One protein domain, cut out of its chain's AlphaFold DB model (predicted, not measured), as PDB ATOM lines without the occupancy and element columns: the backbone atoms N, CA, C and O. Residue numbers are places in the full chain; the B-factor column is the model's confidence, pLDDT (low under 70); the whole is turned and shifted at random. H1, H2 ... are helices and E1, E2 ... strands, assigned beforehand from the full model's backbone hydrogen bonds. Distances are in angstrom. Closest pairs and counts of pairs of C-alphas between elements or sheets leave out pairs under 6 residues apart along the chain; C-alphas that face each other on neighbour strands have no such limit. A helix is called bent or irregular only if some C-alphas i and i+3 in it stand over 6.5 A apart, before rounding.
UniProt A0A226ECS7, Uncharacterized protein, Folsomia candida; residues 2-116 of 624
ATOM      1  N   MET A   2      66.675  60.960  47.519       64.81
ATOM      2  CA  MET A   2      65.835  60.894  46.312       64.81
ATOM      3  C   MET A   2      66.113  59.642  45.450       64.81
ATOM      4  O   MET A   2      65.167  58.983  45.028       64.81
ATOM      5  N   GLU A   3      67.380  59.247  45.278       69.44
ATOM      6  CA  GLU A   3      67.773  58.090  44.446       69.44
ATOM      7  C   GLU A   3      67.165  56.766  44.925       69.44
ATOM      8  O   GLU A   3      66.708  55.966  44.115       69.44
ATOM      9  N   ALA A   4      67.081  56.554  46.244       71.38
ATOM     10  CA  ALA A   4      66.477  55.350  46.812       71.38
ATOM     11  C   ALA A   4      64.998  55.204  46.410       71.38
ATOM     12  O   ALA A   4      64.544  54.098  46.129       71.38
ATOM     13  N   ARG A   5      64.252  56.317  46.321       75.00
ATOM     14  CA  ARG A   5      62.855  56.303  45.853       75.00
ATOM     15  C   ARG A   5      62.766  55.979  44.360       75.00
ATOM     16  O   ARG A   5      61.892  55.211  43.972       75.00
ATOM     17  N   LEU A   6      63.688  56.506  43.550       82.00
ATOM     18  CA  LEU A   6      63.766  56.205  42.117       82.00
ATOM     19  C   LEU A   6      64.071  54.718  41.869       82.00
ATOM     20  O   LEU A   6      63.407  54.088  41.050       82.00
ATOM     21  N   PHE A   7      65.014  54.137  42.619       83.56
ATOM     22  CA  PHE A   7      65.359  52.717  42.522       83.56
ATOM     23  C   PHE A   7      64.174  51.808  42.886       83.56
ATOM     24  O   PHE A   7      63.834  50.909  42.117       83.56
ATOM     25  N   TYR A   8      63.486  52.077  44.002       80.12
ATOM     26  CA  TYR A   8      62.279  51.328  44.379       80.12
ATOM     27  C   TYR A   8      61.163  51.438  43.329       80.12
ATOM     28  O   TYR A   8      60.516  50.435  43.032       80.12
ATOM     29  N   PHE A   9      60.960  52.621  42.735       81.75
ATOM     30  CA  PHE A   9      59.962  52.816  41.681       81.75
ATOM     31  C   PHE A   9      60.305  52.022  40.412       81.75
ATOM     32  O   PHE A   9      59.436  51.353  39.857       81.75
ATOM     33  N   LEU A  10      61.574  52.025  39.988       81.44
ATOM     34  CA  LEU A  10      62.040  51.248  38.833       81.44
ATOM     35  C   LEU A  10      61.918  49.734  39.059       81.44
ATOM     36  O   LEU A  10      61.496  49.024  38.151       81.44
ATOM     37  N   VAL A  11      62.218  49.241  40.264       82.62
ATOM     38  CA  VAL A  11      62.046  47.819  40.618       82.62
ATOM     39  C   VAL A  11      60.564  47.426  40.613       82.62
ATOM     40  O   VAL A  11      60.216  46.393  40.038       82.62
ATOM     41  N   PHE A  12      59.671  48.249  41.179       76.50
ATOM     42  CA  PHE A  12      58.220  48.011  41.117       76.50
ATOM     43  C   PHE A  12      57.671  48.055  39.685       76.50
ATOM     44  O   PHE A  12      56.865  47.206  39.309       76.50
ATOM     45  N   TYR A  13      58.122  49.001  38.861       77.88
ATOM     46  CA  TYR A  13      57.695  49.110  37.466       77.88
ATOM     47  C   TYR A  13      58.197  47.930  36.620       77.88
ATOM     48  O   TYR A  13      57.424  47.332  35.878       77.88
ATOM     49  N   ALA A  14      59.464  47.535  36.777       67.44
ATOM     50  CA  ALA A  14      60.036  46.392  36.069       67.44
ATOM     51  C   ALA A  14      59.339  45.079  36.461       67.44
ATOM     52  O   ALA A  14      58.935  44.315  35.589       67.44
ATOM     53  N   THR A  15      59.139  44.829  37.760       63.94
ATOM     54  CA  THR A  15      58.434  43.622  38.227       63.94
ATOM     55  C   THR A  15      56.977  43.593  37.774       63.94
ATOM     56  O   THR A  15      56.543  42.579  37.230       63.94
ATOM     57  N   THR A  16      56.226  44.692  37.911       56.88
ATOM     58  CA  THR A  16      54.825  44.738  37.442       56.88
ATOM     59  C   THR A  16      54.711  44.589  35.924       56.88
ATOM     60  O   THR A  16      53.833  43.856  35.475       56.88
ATOM     61  N   MET A  17      55.619  45.168  35.128       54.19
ATOM     62  CA  MET A  17      55.659  44.951  33.673       54.19
ATOM     63  C   MET A  17      56.019  43.510  33.286       54.19
ATOM     64  O   MET A  17      55.405  42.957  32.373       54.19
ATOM     65  N   VAL A  18      56.966  42.870  33.980       48.25
ATOM     66  CA  VAL A  18      57.320  41.460  33.734       48.25
ATOM     67  C   VAL A  18      56.151  40.536  34.088       48.25
ATOM     68  O   VAL A  18      55.802  39.668  33.294       48.25
ATOM     69  N   PHE A  19      55.469  40.753  35.216       45.88
ATOM     70  CA  PHE A  19      54.276  39.967  35.553       45.88
ATOM     71  C   PHE A  19      53.104  40.232  34.597       45.88
ATOM     72  O   PHE A  19      52.443  39.281  34.185       45.88
ATOM     73  N   ALA A  20      52.867  41.481  34.182       39.97
ATOM     74  CA  ALA A  20      51.809  41.813  33.225       39.97
ATOM     75  C   ALA A  20      52.060  41.207  31.832       39.97
ATOM     76  O   ALA A  20      51.124  40.724  31.199       39.97
ATOM     77  N   THR A  21      53.311  41.179  31.364       39.62
ATOM     78  CA  THR A  21      53.660  40.573  30.064       39.62
ATOM     79  C   THR A  21      53.646  39.043  30.104       39.62
ATOM     80  O   THR A  21      53.126  38.434  29.172       39.62
ATOM     81  N   CYS A  22      54.088  38.411  31.198       36.25
ATOM     82  CA  CYS A  22      53.947  36.960  31.394       36.25
ATOM     83  C   CYS A  22      52.487  36.494  31.559       36.25
ATOM     84  O   CYS A  22      52.178  35.353  31.231       36.25
ATOM     85  N   LEU A  23      51.578  37.349  32.044       42.88
ATOM     86  CA  LEU A  23      50.139  37.048  32.120       42.88
ATOM     87  C   LEU A  23      49.387  37.290  30.797       42.88
ATOM     88  O   LEU A  23      48.253  36.841  30.659       42.88
ATOM     89  N   ALA A  24      50.000  37.987  29.835       36.56
ATOM     90  CA  ALA A  24      49.373  38.395  28.574       36.56
ATOM     91  C   ALA A  24      49.841  37.593  27.345       36.56
ATOM     92  O   ALA A  24      49.414  37.877  26.222       36.56
ATOM     93  N   THR A  25      50.673  36.559  27.513       43.84
ATOM     94  CA  THR A  25      50.889  35.560  26.457       43.84
ATOM     95  C   THR A  25      49.646  34.681  26.328       43.84
ATOM     96  O   THR A  25      49.600  33.573  26.865       43.84
ATOM     97  N   HIS A  26      48.632  35.183  25.615       49.69
ATOM     98  CA  HIS A  26      47.458  34.419  25.196       49.69
ATOM     99  C   HIS A  26      47.918  33.201  24.385       49.69
ATOM    100  O   HIS A  26      48.141  33.300  23.177       49.69
ATOM    101  N   MET A  27      48.093  32.064  25.064       47.03
ATOM    102  CA  MET A  27      48.474  30.792  24.456       47.03
ATOM    103  C   MET A  27      47.464  30.481  23.349       47.03
ATOM    104  O   MET A  27      46.289  30.270  23.664       47.03
ATOM    105  N   PRO A  28      47.868  30.501  22.063       49.78
ATOM    106  CA  PRO A  28      46.923  30.363  20.972       49.78
ATOM    107  C   PRO A  28      46.364  28.951  21.032       49.78
ATOM    108  O   PRO A  28      47.075  27.990  20.755       49.78
ATOM    109  N   GLN A  29      45.097  28.821  21.414       57.50
ATOM    110  CA  GLN A  29      44.459  27.518  21.424       57.50
ATOM    111  C   GLN A  29      44.285  27.055  19.983       57.50
ATOM    112  O   GLN A  29      43.920  27.830  19.098       57.50
ATOM    113  N   TYR A  30      44.581  25.789  19.747       62.47
ATOM    114  CA  TYR A  30      44.288  25.091  18.511       62.47
ATOM    115  C   TYR A  30      44.016  23.630  18.858       62.47
ATOM    116  O   TYR A  30      44.673  23.037  19.715       62.47
ATOM    117  N   LEU A  31      43.039  23.047  18.175       62.06
ATOM    118  CA  LEU A  31      43.014  21.614  17.962       62.06
ATOM    119  C   LEU A  31      43.873  21.353  16.728       62.06
ATOM    120  O   LEU A  31      43.594  21.895  15.661       62.06
ATOM    121  N   PHE A  32      44.945  20.583  16.888       57.97
ATOM    122  CA  PHE A  32      45.766  20.160  15.761       57.97
ATOM    123  C   PHE A  32      45.315  18.788  15.269       57.97
ATOM    124  O   PHE A  32      45.342  17.829  16.045       57.97
ATOM    125  N   GLU A  33      44.964  18.694  13.990       64.12
ATOM    126  CA  GLU A  33      44.727  17.431  13.292       64.12
ATOM    127  C   GLU A  33      46.067  16.867  12.769       64.12
ATOM    128  O   GLU A  33      46.810  17.532  12.037       64.12
ATOM    129  N   TYR A  34      46.423  15.658  13.210       58.75
ATOM    130  CA  TYR A  34      47.614  14.924  12.767       58.75
ATOM    131  C   TYR A  34      47.267  13.869  11.700       58.75
ATOM    132  O   TYR A  34      46.110  13.534  11.466       58.75
ATOM    133  N   VAL A  35      48.296  13.375  11.018       53.88
ATOM    134  CA  VAL A  35      48.276  13.002   9.609       53.88
ATOM    135  C   VAL A  35      48.767  11.571   9.402       53.88
ATOM    136  O   VAL A  35      49.824  11.215   9.911       53.88
ATOM    137  N   GLY A  36      48.059  10.800   8.572       51.44
ATOM    138  CA  GLY A  36      48.638   9.731   7.749       51.44
ATOM    139  C   GLY A  36      49.587   8.737   8.432       51.44
ATOM    140  O   GLY A  36      50.762   8.696   8.088       51.44
ATOM    141  N   ALA A  37      49.046   7.904   9.328       51.38
ATOM    142  CA  ALA A  37      49.480   6.539   9.688       51.38
ATOM    143  C   ALA A  37      50.929   6.225  10.159       51.38
ATOM    144  O   ALA A  37      51.068   5.365  11.027       51.38
ATOM    145  N   GLU A  38      51.999   6.826   9.628       52.62
ATOM    146  CA  GLU A  38      53.356   6.242   9.695       52.62
ATOM    147  C   GLU A  38      54.293   6.793  10.795       52.62
ATOM    148  O   GLU A  38      55.322   6.171  11.061       52.62
ATOM    149  N   THR A  39      54.000   7.923  11.462       50.34
ATOM    150  CA  THR A  39      54.940   8.535  12.443       50.34
ATOM    151  C   THR A  39      54.333   8.942  13.797       50.34
ATOM    152  O   THR A  39      54.331  10.109  14.184       50.34
ATOM    153  N   ASN A  40      53.902   7.919  14.543       55.12
ATOM    154  CA  ASN A  40      53.740   7.827  16.008       55.12
ATOM    155  C   ASN A  40      53.959   9.089  16.879       55.12
ATOM    156  O   ASN A  40      55.033   9.694  16.894       55.12
ATOM    157  N   GLU A  41      52.988   9.332  17.770       56.81
ATOM    158  CA  GLU A  41      53.109  10.023  19.075       56.81
ATOM    159  C   GLU A  41      53.507  11.511  19.096       56.81
ATOM    160  O   GLU A  41      53.234  12.184  20.088       56.81
ATOM    161  N   LYS A  42      54.119  12.060  18.042       64.06
ATOM    162  CA  LYS A  42      54.715  13.412  18.063       64.06
ATOM    163  C   LYS A  42      53.819  14.526  17.506       64.06
ATOM    164  O   LYS A  42      54.160  15.698  17.662       64.06
ATOM    165  N   CYS A  43      52.699  14.180  16.867       68.62
ATOM    166  CA  CYS A  43      51.786  15.100  16.168       68.62
ATOM    167  C   CYS A  43      52.514  16.118  15.267       68.62
ATOM    168  O   CYS A  43      52.331  17.330  15.401       68.62
ATOM    169  N   LEU A  44      53.377  15.628  14.373       67.00
ATOM    170  CA  LEU A  44      54.127  16.474  13.441       67.00
ATOM    171  C   LEU A  44      53.218  16.991  12.304       67.00
ATOM    172  O   LEU A  44      52.460  16.200  11.750       67.00
ATOM    173  N   PRO A  45      53.283  18.278  11.918       61.47
ATOM    174  CA  PRO A  45      52.466  18.814  10.829       61.47
ATOM    175  C   PRO A  45      52.602  18.070   9.497       61.47
ATOM    176  O   PRO A  45      53.702  17.679   9.107       61.47
ATOM    177  N   GLY A  46      51.492  17.959   8.763       61.09
ATOM    178  CA  GLY A  46      51.463  17.391   7.415       61.09
ATOM    179  C   GLY A  46      50.169  17.712   6.659       61.09
ATOM    180  O   GLY A  46      49.454  18.655   6.988       61.09
ATOM    181  N   ASN A  47      49.846  16.897   5.655       59.56
ATOM    182  CA  ASN A  47      48.838  17.205   4.632       59.56
ATOM    183  C   ASN A  47      47.390  17.393   5.134       59.56
ATOM    184  O   ASN A  47      46.621  18.069   4.459       59.56
ATOM    185  N   HIS A  48      47.017  16.818   6.284       59.50
ATOM    186  CA  HIS A  48      45.670  16.947   6.872       59.50
ATOM    187  C   HIS A  48      45.617  17.974   8.019       59.50
ATOM    188  O   HIS A  48      44.582  18.152   8.649       59.50
ATOM    189  N   SER A  49      46.721  18.672   8.309       59.84
ATOM    190  CA  SER A  49      46.819  19.571   9.459       59.84
ATOM    191  C   SER A  49      46.124  20.916   9.240       59.84
ATOM    192  O   SER A  49      46.762  21.939   8.976       59.84
ATOM    193  N   LEU A  50      44.802  20.927   9.408       65.06
ATOM    194  CA  LEU A  50      44.009  22.150   9.433       65.06
ATOM    195  C   LEU A  50      44.282  22.951  10.716       65.06
ATOM    196  O   LEU A  50      44.100  22.460  11.830       65.06
ATOM    197  N   LYS A  51      44.654  24.229  10.573       65.25
ATOM    198  CA  LYS A  51      44.571  25.181  11.687       65.25
ATOM    199  C   LYS A  51      43.131  25.683  11.794       65.25
ATOM    200  O   LYS A  51      42.779  26.687  11.178       65.25
ATOM    201  N   LEU A  52      42.326  24.973  12.582       70.12
ATOM    202  CA  LEU A  52      40.961  25.368  12.931       70.12
ATOM    203  C   LEU A  52      40.914  26.784  13.517       70.12
ATOM    204  O   LEU A  52      41.855  27.234  14.184       70.12
ATOM    205  N   ASN A  53      39.805  27.486  13.287       70.94
ATOM    206  CA  ASN A  53      39.631  28.831  13.808       70.94
ATOM    207  C   ASN A  53      39.184  28.771  15.273       70.94
ATOM    208  O   ASN A  53      38.012  28.562  15.581       70.94
ATOM    209  N   SER A  54      40.126  28.967  16.192       65.81
ATOM    210  CA  SER A  54      39.867  28.878  17.629       65.81
ATOM    211  C   SER A  54      39.059  30.035  18.209       65.81
ATOM    212  O   SER A  54      38.545  29.891  19.318       65.81
ATOM    213  N   THR A  55      38.868  31.146  17.483       67.38
ATOM    214  CA  THR A  55      37.928  32.196  17.920       67.38
ATOM    215  C   THR A  55      36.464  31.802  17.728       67.38
ATOM    216  O   THR A  55      35.598  32.417  18.340       67.38
ATOM    217  N   ILE A  56      36.188  30.767  16.927       69.00
ATOM    218  CA  ILE A  56      34.848  30.224  16.693       69.00
ATOM    219  C   ILE A  56      34.563  29.099  17.704       69.00
ATOM    220  O   ILE A  56      35.436  28.299  18.048       69.00
ATOM    221  N   ASP A  57      33.338  29.080  18.218       69.06
ATOM    222  CA  ASP A  57      32.735  28.055  19.085       69.06
ATOM    223  C   ASP A  57      31.779  27.106  18.332       69.06
ATOM    224  O   ASP A  57      31.444  26.040  18.841       69.06
ATOM    225  N   GLN A  58      31.384  27.460  17.107       80.88
ATOM    226  CA  GLN A  58      30.549  26.659  16.204       80.88
ATOM    227  C   GLN A  58      31.242  25.371  15.707       80.88
ATOM    228  O   GLN A  58      32.467  25.235  15.772       80.88
ATOM    229  N   GLU A  59      30.440  24.445  15.166       84.94
ATOM    230  CA  GLU A  59      30.907  23.229  14.485       84.94
ATOM    231  C   GLU A  59      31.780  23.584  13.263       84.94
ATOM    232  O   GLU A  59      31.351  24.313  12.369       84.94
ATOM    233  N   GLN A  60      33.002  23.048  13.213       86.31
ATOM    234  CA  GLN A  60      33.949  23.213  12.105       86.31
ATOM    235  C   GLN A  60      34.254  21.853  11.465       86.31
ATOM    236  O   GLN A  60      34.419  20.860  12.172       86.31
ATOM    237  N   GLU A  61      34.342  21.782  10.136       84.50
ATOM    238  CA  GLU A  61      34.673  20.532   9.437       84.50
ATOM    239  C   GLU A  61      36.167  20.189   9.540       84.50
ATOM    240  O   GLU A  61      37.029  21.068   9.484       84.50
ATOM    241  N   LEU A  62      36.457  18.896   9.692       81.12
ATOM    242  CA  LEU A  62      37.805  18.325   9.759       81.12
ATOM    243  C   LEU A  62      38.210  17.696   8.416       81.12
ATOM    244  O   LEU A  62      37.350  17.269   7.637       81.12
ATOM    245  N   ILE A  63      39.514  17.611   8.132       76.00
ATOM    246  CA  ILE A  63      39.997  17.073   6.852       76.00
ATOM    247  C   ILE A  63      40.047  15.551   6.934       76.00
ATOM    248  O   ILE A  63      41.021  14.974   7.423       76.00
ATOM    249  N   LEU A  64      39.012  14.904   6.388       72.38
ATOM    250  CA  LEU A  64      38.869  13.449   6.428       72.38
ATOM    251  C   LEU A  64      40.173  12.734   6.018       72.38
ATOM    252  O   LEU A  64      40.737  13.059   4.966       72.38
ATOM    253  N   PRO A  65      40.653  11.768   6.819       66.56
ATOM    254  CA  PRO A  65      41.784  10.933   6.439       66.56
ATOM    255  C   PRO A  65      41.446  10.077   5.218       66.56
ATOM    256  O   PRO A  65      40.274   9.870   4.881       66.56
ATOM    257  N   ARG A  66      42.475   9.515   4.584       67.12
ATOM    258  CA  ARG A  66      42.261   8.452   3.595       67.12
ATOM    259  C   ARG A  66      41.940   7.144   4.318       67.12
ATOM    260  O   ARG A  66      42.191   6.998   5.516       67.12
ATOM    261  N   ASP A  67      41.319   6.207   3.604       66.00
ATOM    262  CA  ASP A  67      40.724   5.023   4.224       66.00
ATOM    263  C   ASP A  67      41.702   4.258   5.130       66.00
ATOM    264  O   ASP A  67      42.773   3.829   4.708       66.00
ATOM    265  N   GLN A  68      41.267   4.042   6.377       64.62
ATOM    266  CA  GLN A  68      41.971   3.331   7.456       64.62
ATOM    267  C   GLN A  68      43.183   4.045   8.093       64.62
ATOM    268  O   GLN A  68      43.769   3.490   9.028       64.62
ATOM    269  N   GLU A  69      43.539   5.273   7.700       70.50
ATOM    270  CA  GLU A  69      44.573   6.033   8.420       70.50
ATOM    271  C   GLU A  69      44.099   6.394   9.845       70.50
ATOM    272  O   GLU A  69      42.978   6.858  10.062       70.50
ATOM    273  N   SER A  70      44.965   6.204  10.846       72.56
ATOM    274  CA  SER A  70      44.693   6.670  12.214       72.56
ATOM    275  C   SER A  70      45.013   8.158  12.337       72.56
ATOM    276  O   SER A  70      46.153   8.567  12.112       72.56
ATOM    277  N   VAL A  71      44.020   8.953  12.734       76.62
ATOM    278  CA  VAL A  71      44.177  10.386  13.019       76.62
ATOM    279  C   VAL A  71      44.584  10.548  14.480       76.62
ATOM    280  O   VAL A  71      44.127   9.815  15.356       76.62
ATOM    281  N   PHE A  72      45.446  11.512  14.779       78.81
ATOM    282  CA  PHE A  72      45.747  11.881  16.161       78.81
ATOM    283  C   PHE A  72      45.409  13.355  16.346       78.81
ATOM    284  O   PHE A  72      45.483  14.145  15.407       78.81
ATOM    285  N   PHE A  73      45.052  13.735  17.563       79.50
ATOM    286  CA  PHE A  73      44.685  15.102  17.882       79.50
ATOM    287  C   PHE A  73      45.546  15.640  19.014       79.50
ATOM    288  O   PHE A  73      45.656  15.027  20.079       79.50
ATOM    289  N   LYS A  74      46.133  16.817  18.793       81.56
ATOM    290  CA  LYS A  74      46.830  17.587  19.827       81.56
ATOM    291  C   LYS A  74      45.927  18.746  20.227       81.56
ATOM    292  O   LYS A  74      45.932  19.798  19.591       81.56
ATOM    293  N   ALA A  75      45.091  18.509  21.233       81.00
ATOM    294  CA  ALA A  75      44.112  19.480  21.710       81.00
ATOM    295  C   ALA A  75      44.741  20.462  22.714       81.00
ATOM    296  O   ALA A  75      45.310  20.047  23.728       81.00
ATOM    297  N   MET A  76      44.591  21.762  22.458       80.38
ATOM    298  CA  MET A  76      44.705  22.814  23.471       80.38
ATOM    299  C   MET A  76      43.300  23.304  23.836       80.38
ATOM    300  O   MET A  76      42.543  23.689  22.946       80.38
ATOM    301  N   GLY A  77      42.956  23.279  25.124       80.75
ATOM    302  CA  GLY A  77      41.593  23.532  25.599       80.75
ATOM    303  C   GLY A  77      40.724  22.270  25.572       80.75
ATOM    304  O   GLY A  77      41.239  21.151  25.687       80.75
ATOM    305  N   LEU A  78      39.411  22.458  25.434       83.25
ATOM    306  CA  LEU A  78      38.387  21.413  25.503       83.25
ATOM    307  C   LEU A  78      37.542  21.372  24.214       83.25
ATOM    308  O   LEU A  78      37.000  22.393  23.788       83.25
ATOM    309  N   TRP A  79      37.415  20.187  23.608       86.56
ATOM    310  CA  TRP A  79      36.824  19.991  22.278       86.56
ATOM    311  C   TRP A  79      35.912  18.753  22.216       86.56
ATOM    312  O   TRP A  79      36.187  17.728  22.841       86.56
ATOM    313  N   ARG A  80      34.848  18.838  21.413       88.00
ATOM    314  CA  ARG A  80      33.991  17.725  20.967       88.00
ATOM    315  C   ARG A  80      34.380  17.384  19.531       88.00
ATOM    316  O   ARG A  80      34.374  18.285  18.698       88.00
ATOM    317  N   ILE A  81      34.711  16.127  19.249       88.25
ATOM    318  CA  ILE A  81      34.882  15.616  17.882       88.25
ATOM    319  C   ILE A  81      33.702  14.713  17.562       88.25
ATOM    320  O   ILE A  81      33.546  13.681  18.215       88.25
ATOM    321  N   SER A  82      32.904  15.084  16.571       87.44
ATOM    322  CA  SER A  82      31.684  14.371  16.189       87.44
ATOM    323  C   SER A  82      31.931  13.594  14.894       87.44
ATOM    324  O   SER A  82      32.340  14.179  13.888       87.44
ATOM    325  N   GLN A  83      31.692  12.279  14.894       87.38
ATOM    326  CA  GLN A  83      31.693  11.458  13.673       87.38
ATOM    327  C   GLN A  83      30.249  11.174  13.230       87.38
ATOM    328  O   GLN A  83      29.433  10.720  14.037       87.38
ATOM    329  N   HIS A  84      29.926  11.448  11.962       84.56
ATOM    330  CA  HIS A  84      28.559  11.384  11.425       84.56
ATOM    331  C   HIS A  84      28.397  10.200  10.449       84.56
ATOM    332  O   HIS A  84      29.011  10.185   9.376       84.56
ATOM    333  N   ARG A  85      27.516   9.233  10.762       73.69
ATOM    334  CA  ARG A  85      27.156   8.088   9.877       73.69
ATOM    335  C   ARG A  85      25.677   7.701   9.965       73.69
ATOM    336  O   ARG A  85      25.336   6.551  10.233       73.69
ATOM    337  N   GLY A  86      24.784   8.685   9.853       71.12
ATOM    338  CA  GLY A  86      23.352   8.521  10.175       71.12
ATOM    339  C   GLY A  86      23.069   8.296  11.672       71.12
ATOM    340  O   GLY A  86      21.917   8.213  12.079       71.12
ATOM    341  N   TRP A  87      24.134   8.222  12.468       69.25
ATOM    342  CA  TRP A  87      24.223   8.188  13.920       69.25
ATOM    343  C   TRP A  87      25.436   9.053  14.292       69.25
ATOM    344  O   TRP A  87      26.369   9.165  13.486       69.25
ATOM    345  N   TYR A  88      25.426   9.643  15.484       76.12
ATOM    346  CA  TYR A  88      26.476  10.543  15.969       76.12
ATOM    347  C   TYR A  88      27.381   9.817  16.970       76.12
ATOM    348  O   TYR A  88      26.891   9.191  17.913       76.12
ATOM    349  N   PHE A  89      28.696   9.897  16.766       83.81
ATOM    350  CA  PHE A  89      29.704   9.361  17.682       83.81
ATOM    351  C   PHE A  89      30.632  10.475  18.158       83.81
ATOM    352  O   PHE A  89      31.543  10.883  17.439       83.81
ATOM    353  N   ASP A  90      30.425  10.918  19.396       85.94
ATOM    354  CA  ASP A  90      31.138  12.062  19.950       85.94
ATOM    355  C   ASP A  90      32.284  11.630  20.865       85.94
ATOM    356  O   ASP A  90      32.099  10.888  21.832       85.94
ATOM    357  N   THR A  91      33.484  12.132  20.576       87.19
ATOM    358  CA  THR A  91      34.685  11.949  21.397       87.19
ATOM    359  C   THR A  91      35.095  13.282  22.002       87.19
ATOM    360  O   THR A  91      35.323  14.252  21.281       87.19
ATOM    361  N   ILE A  92      35.205  13.343  23.328       85.81
ATOM    362  CA  ILE A  92      35.611  14.565  24.030       85.81
ATOM    363  C   ILE A  92      37.122  14.546  24.235       85.81
ATOM    364  O   ILE A  92      37.639  13.728  24.996       85.81
ATOM    365  N   LEU A  93      37.816  15.452  23.551       85.44
ATOM    366  CA  LEU A  93      39.263  15.613  23.616       85.44
ATOM    367  C   LEU A  93      39.612  16.835  24.460       85.44
ATOM    368  O   LEU A  93      38.988  17.892  24.342       85.44
ATOM    369  N   ALA A  94      40.622  16.705  25.315       81.69
ATOM    370  CA  ALA A  94      40.982  17.774  26.236       81.69
ATOM    371  C   ALA A  94      42.469  17.737  26.603       81.69
ATOM    372  O   ALA A  94      43.006  16.681  26.956       81.69
ATOM    373  N   GLY A  95      43.141  18.887  26.550       78.81
ATOM    374  CA  GLY A  95      44.587  18.964  26.758       78.81
ATOM    375  C   GLY A  95      45.142  20.386  26.798       78.81
ATOM    376  O   GLY A  95      44.401  21.370  26.805       78.81
ATOM    377  N   ILE A  96      46.470  20.477  26.839       76.56
ATOM    378  CA  ILE A  96      47.240  21.734  26.730       76.56
ATOM    379  C   ILE A  96      48.236  21.694  25.566       76.56
ATOM    380  O   ILE A  96      49.199  22.452  25.536       76.56
ATOM    381  N   GLY A  97      48.030  20.787  24.609       76.50
ATOM    382  CA  GLY A  97      49.028  20.501  23.581       76.50
ATOM    383  C   GLY A  97      50.282  19.812  24.134       76.50
ATOM    384  O   GLY A  97      51.353  19.914  23.541       76.50
ATOM    385  N   ASP A  98      50.153  19.105  25.256       75.62
ATOM    386  CA  ASP A  98      51.169  18.208  25.816       75.62
ATOM    387  C   ASP A  98      51.132  16.811  25.178       75.62
ATOM    388  O   ASP A  98      52.166  16.173  25.008       75.62
ATOM    389  N   THR A  99      49.938  16.346  24.810       77.94
ATOM    390  CA  THR A  99      49.652  14.948  24.471       77.94
ATOM    391  C   THR A  99      48.967  14.800  23.113       77.94
ATOM    392  O   THR A  99      48.172  15.643  22.697       77.94
ATOM    393  N   CYS A 100      49.275  13.694  22.432       79.31
ATOM    394  CA  CYS A 100      48.650  13.267  21.184       79.31
ATOM    395  C   CYS A 100      47.611  12.184  21.473       79.31
ATOM    396  O   CYS A 100      47.959  11.094  21.922       79.31
ATOM    397  N   GLN A 101      46.338  12.480  21.221       82.31
ATOM    398  CA  GLN A 101      45.222  11.580  21.513       82.31
ATOM    399  C   GLN A 101      44.787  10.896  20.203       82.31
ATOM    400  O   GLN A 101      44.301  11.589  19.306       82.31
ATOM    401  N   PRO A 102      45.004   9.575  20.028       80.75
ATOM    402  CA  PRO A 102      44.596   8.871  18.816       80.75
ATOM    403  C   PRO A 102      43.073   8.774  18.734       80.75
ATOM    404  O   PRO A 102      42.423   8.267  19.650       80.75
ATOM    405  N   LEU A 103      42.517   9.183  17.598       80.38
ATOM    406  CA  LEU A 103      41.155   8.866  17.198       80.38
ATOM    407  C   LEU A 103      41.223   7.813  16.090       80.38
ATOM    408  O   LEU A 103      42.019   7.915  15.159       80.38
ATOM    409  N   ARG A 104      40.356   6.804  16.152       76.94
ATOM    410  CA  ARG A 104      40.078   5.955  14.989       76.94
ATOM    411  C   ARG A 104      38.800   6.469  14.336       76.94
ATOM    412  O   ARG A 104      37.717   6.079  14.780       76.94
ATOM    413  N   PRO A 105      38.891   7.385  13.357       73.00
ATOM    414  CA  PRO A 105      37.741   7.718  12.543       73.00
ATOM    415  C   PRO A 105      37.347   6.494  11.722       73.00
ATOM    416  O   PRO A 105      38.184   5.728  11.240       73.00
ATOM    417  N   LEU A 106      36.048   6.293  11.600       73.50
ATOM    418  CA  LEU A 106      35.483   5.236  10.776       73.50
ATOM    419  C   LEU A 106      35.429   5.718   9.316       73.50
ATOM    420  O   LEU A 106      35.105   6.876   9.055       73.50
ATOM    421  N   SER A 107      35.748   4.837   8.365       69.88
ATOM    422  CA  SER A 107      35.856   5.185   6.941       69.88
ATOM    423  C   SER A 107      34.581   5.821   6.374       69.88
ATOM    424  O   SER A 107      33.462   5.392   6.670       69.88
ATOM    425  N   GLY A 108      34.762   6.853   5.543       70.00
ATOM    426  CA  GLY A 108      33.676   7.546   4.842       70.00
ATOM    427  C   GLY A 108      32.721   8.372   5.715       70.00
ATOM    428  O   GLY A 108      31.650   8.735   5.233       70.00
ATOM    429  N   GLN A 109      33.054   8.660   6.978       75.62
ATOM    430  CA  GLN A 109      32.250   9.539   7.840       75.62
ATOM    431  C   GLN A 109      32.655  11.009   7.708       75.62
ATOM    432  O   GLN A 109      33.841  11.312   7.613       75.62
ATOM    433  N   ARG A 110      31.685  11.931   7.801       84.50
ATOM    434  CA  ARG A 110      31.973  13.355   8.053       84.50
ATOM    435  C   ARG A 110      32.494  13.484   9.488       84.50
ATOM    436  O   ARG A 110      31.902  12.921  10.408       84.50
ATOM    437  N   LEU A 111      33.592  14.212   9.661       85.25
ATOM    438  CA  LEU A 111      34.201  14.533  10.947       85.25
ATOM    439  C   LEU A 111      34.067  16.034  11.184       85.25
ATOM    440  O   LEU A 111      34.349  16.832  10.286       85.25
ATOM    441  N   THR A 112      33.666  16.416  12.389       87.12
ATOM    442  CA  THR A 112      33.585  17.820  12.792       87.12
ATOM    443  C   THR A 112      34.153  18.038  14.188       87.12
ATOM    444  O   THR A 112      34.217  17.113  14.999       87.12
ATOM    445  N   ALA A 113      34.597  19.262  14.463       87.56
ATOM    446  CA  ALA A 113      35.124  19.694  15.748       87.56
ATOM    447  C   ALA A 113      34.367  20.926  16.257       87.56
ATOM    448  O   ALA A 113      34.275  21.938  15.563       87.56
ATOM    449  N   THR A 114      33.894  20.861  17.499       87.19
ATOM    450  CA  THR A 114      33.247  21.977  18.206       87.19
ATOM    451  C   THR A 114      34.051  22.290  19.463       87.19
ATOM    452  O   THR A 114      34.392  21.388  20.235       87.19
ATOM    453  N   ARG A 115      34.382  23.565  19.681       86.06
ATOM    454  CA  ARG A 115      35.179  24.009  20.833       86.06
ATOM    455  C   ARG A 115      34.252  24.384  21.992       86.06
ATOM    456  O   ARG A 115      33.311  25.144  21.801       86.06
ATOM    457  N   PHE A 116      34.526  23.894  23.198       85.94
ATOM    458  CA  PHE A 116      33.738  24.239  24.386       85.94
ATOM    459  C   PHE A 116      34.270  25.502  25.090       85.94
ATOM    460  O   PHE A 116      35.464  25.797  25.025       85.94
TER     461      PHE A 116
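What this domain is: This is residues 2 to 116 of the 624 residues of an uncharacterized protein of Folsomia candida (UniProt A0A226ECS7). A long helix, H1, sticks out like a handle from a compact head, a small, twisted sheet in which the sharply bent strand E2 pairs with E1, E3, E4 and E5. Residues 34 to 70, with no named element, loop out between E1 and E2, and residues 60 to 61 pair antiparallel with residues 112 to 113 of E5. The printed part has 115 residues, in the order H1, E1, E2, E3, E4, E5; the class is mixed, with under half of the residues in named elements. It is an extended rod, radius of gyration of the C-alphas 20.8 A, spanning 76 by 30 by 18 A.

How they stand to each other: Start at H1, residues 2 to 23, which is not on the sheet; each of its O i to N i+4 pairs is within hydrogen-bond range. E1, residues 31 to 33, and E2, residues 71 to 84, form an antiparallel hairpin; look for N 32 and O 74 at 3.0 A. E2 bends by 148 degrees at residue 74. E2 and E3, residues 88 to 96, form the next hairpin, with N 81 and O 91 at 2.8 A; E1, E2 and E3 are a meander, each strand the antiparallel neighbour of the one before. E4, residues 101 to 103, is antiparallel to E2, with N 103 and O 71 at 2.8 A. E5, residues 110 to 115, is antiparallel to E2, with N 80 and O 114 at 2.8 A. E1 and E5 lie on one side of E2, E3 and E4 on the other.

Where its parts are: Find C-alpha 2 at (65.835, 60.894, 46.312); from there H1 runs 31.9 A. E1 and E4 are short; E2 measures 15.7 A, E3 25.9 A and E5 16.9 A, ending at C-alpha 115, (35.179, 24.009, 20.833).

The domain as a whole: The C-alphas of Met 2 and Gly 86 are farthest apart, 76.5 A. The printed part has no cut, and the link from E1 to E2 is long. Confidence is low, for instance, in residues 14 to 51.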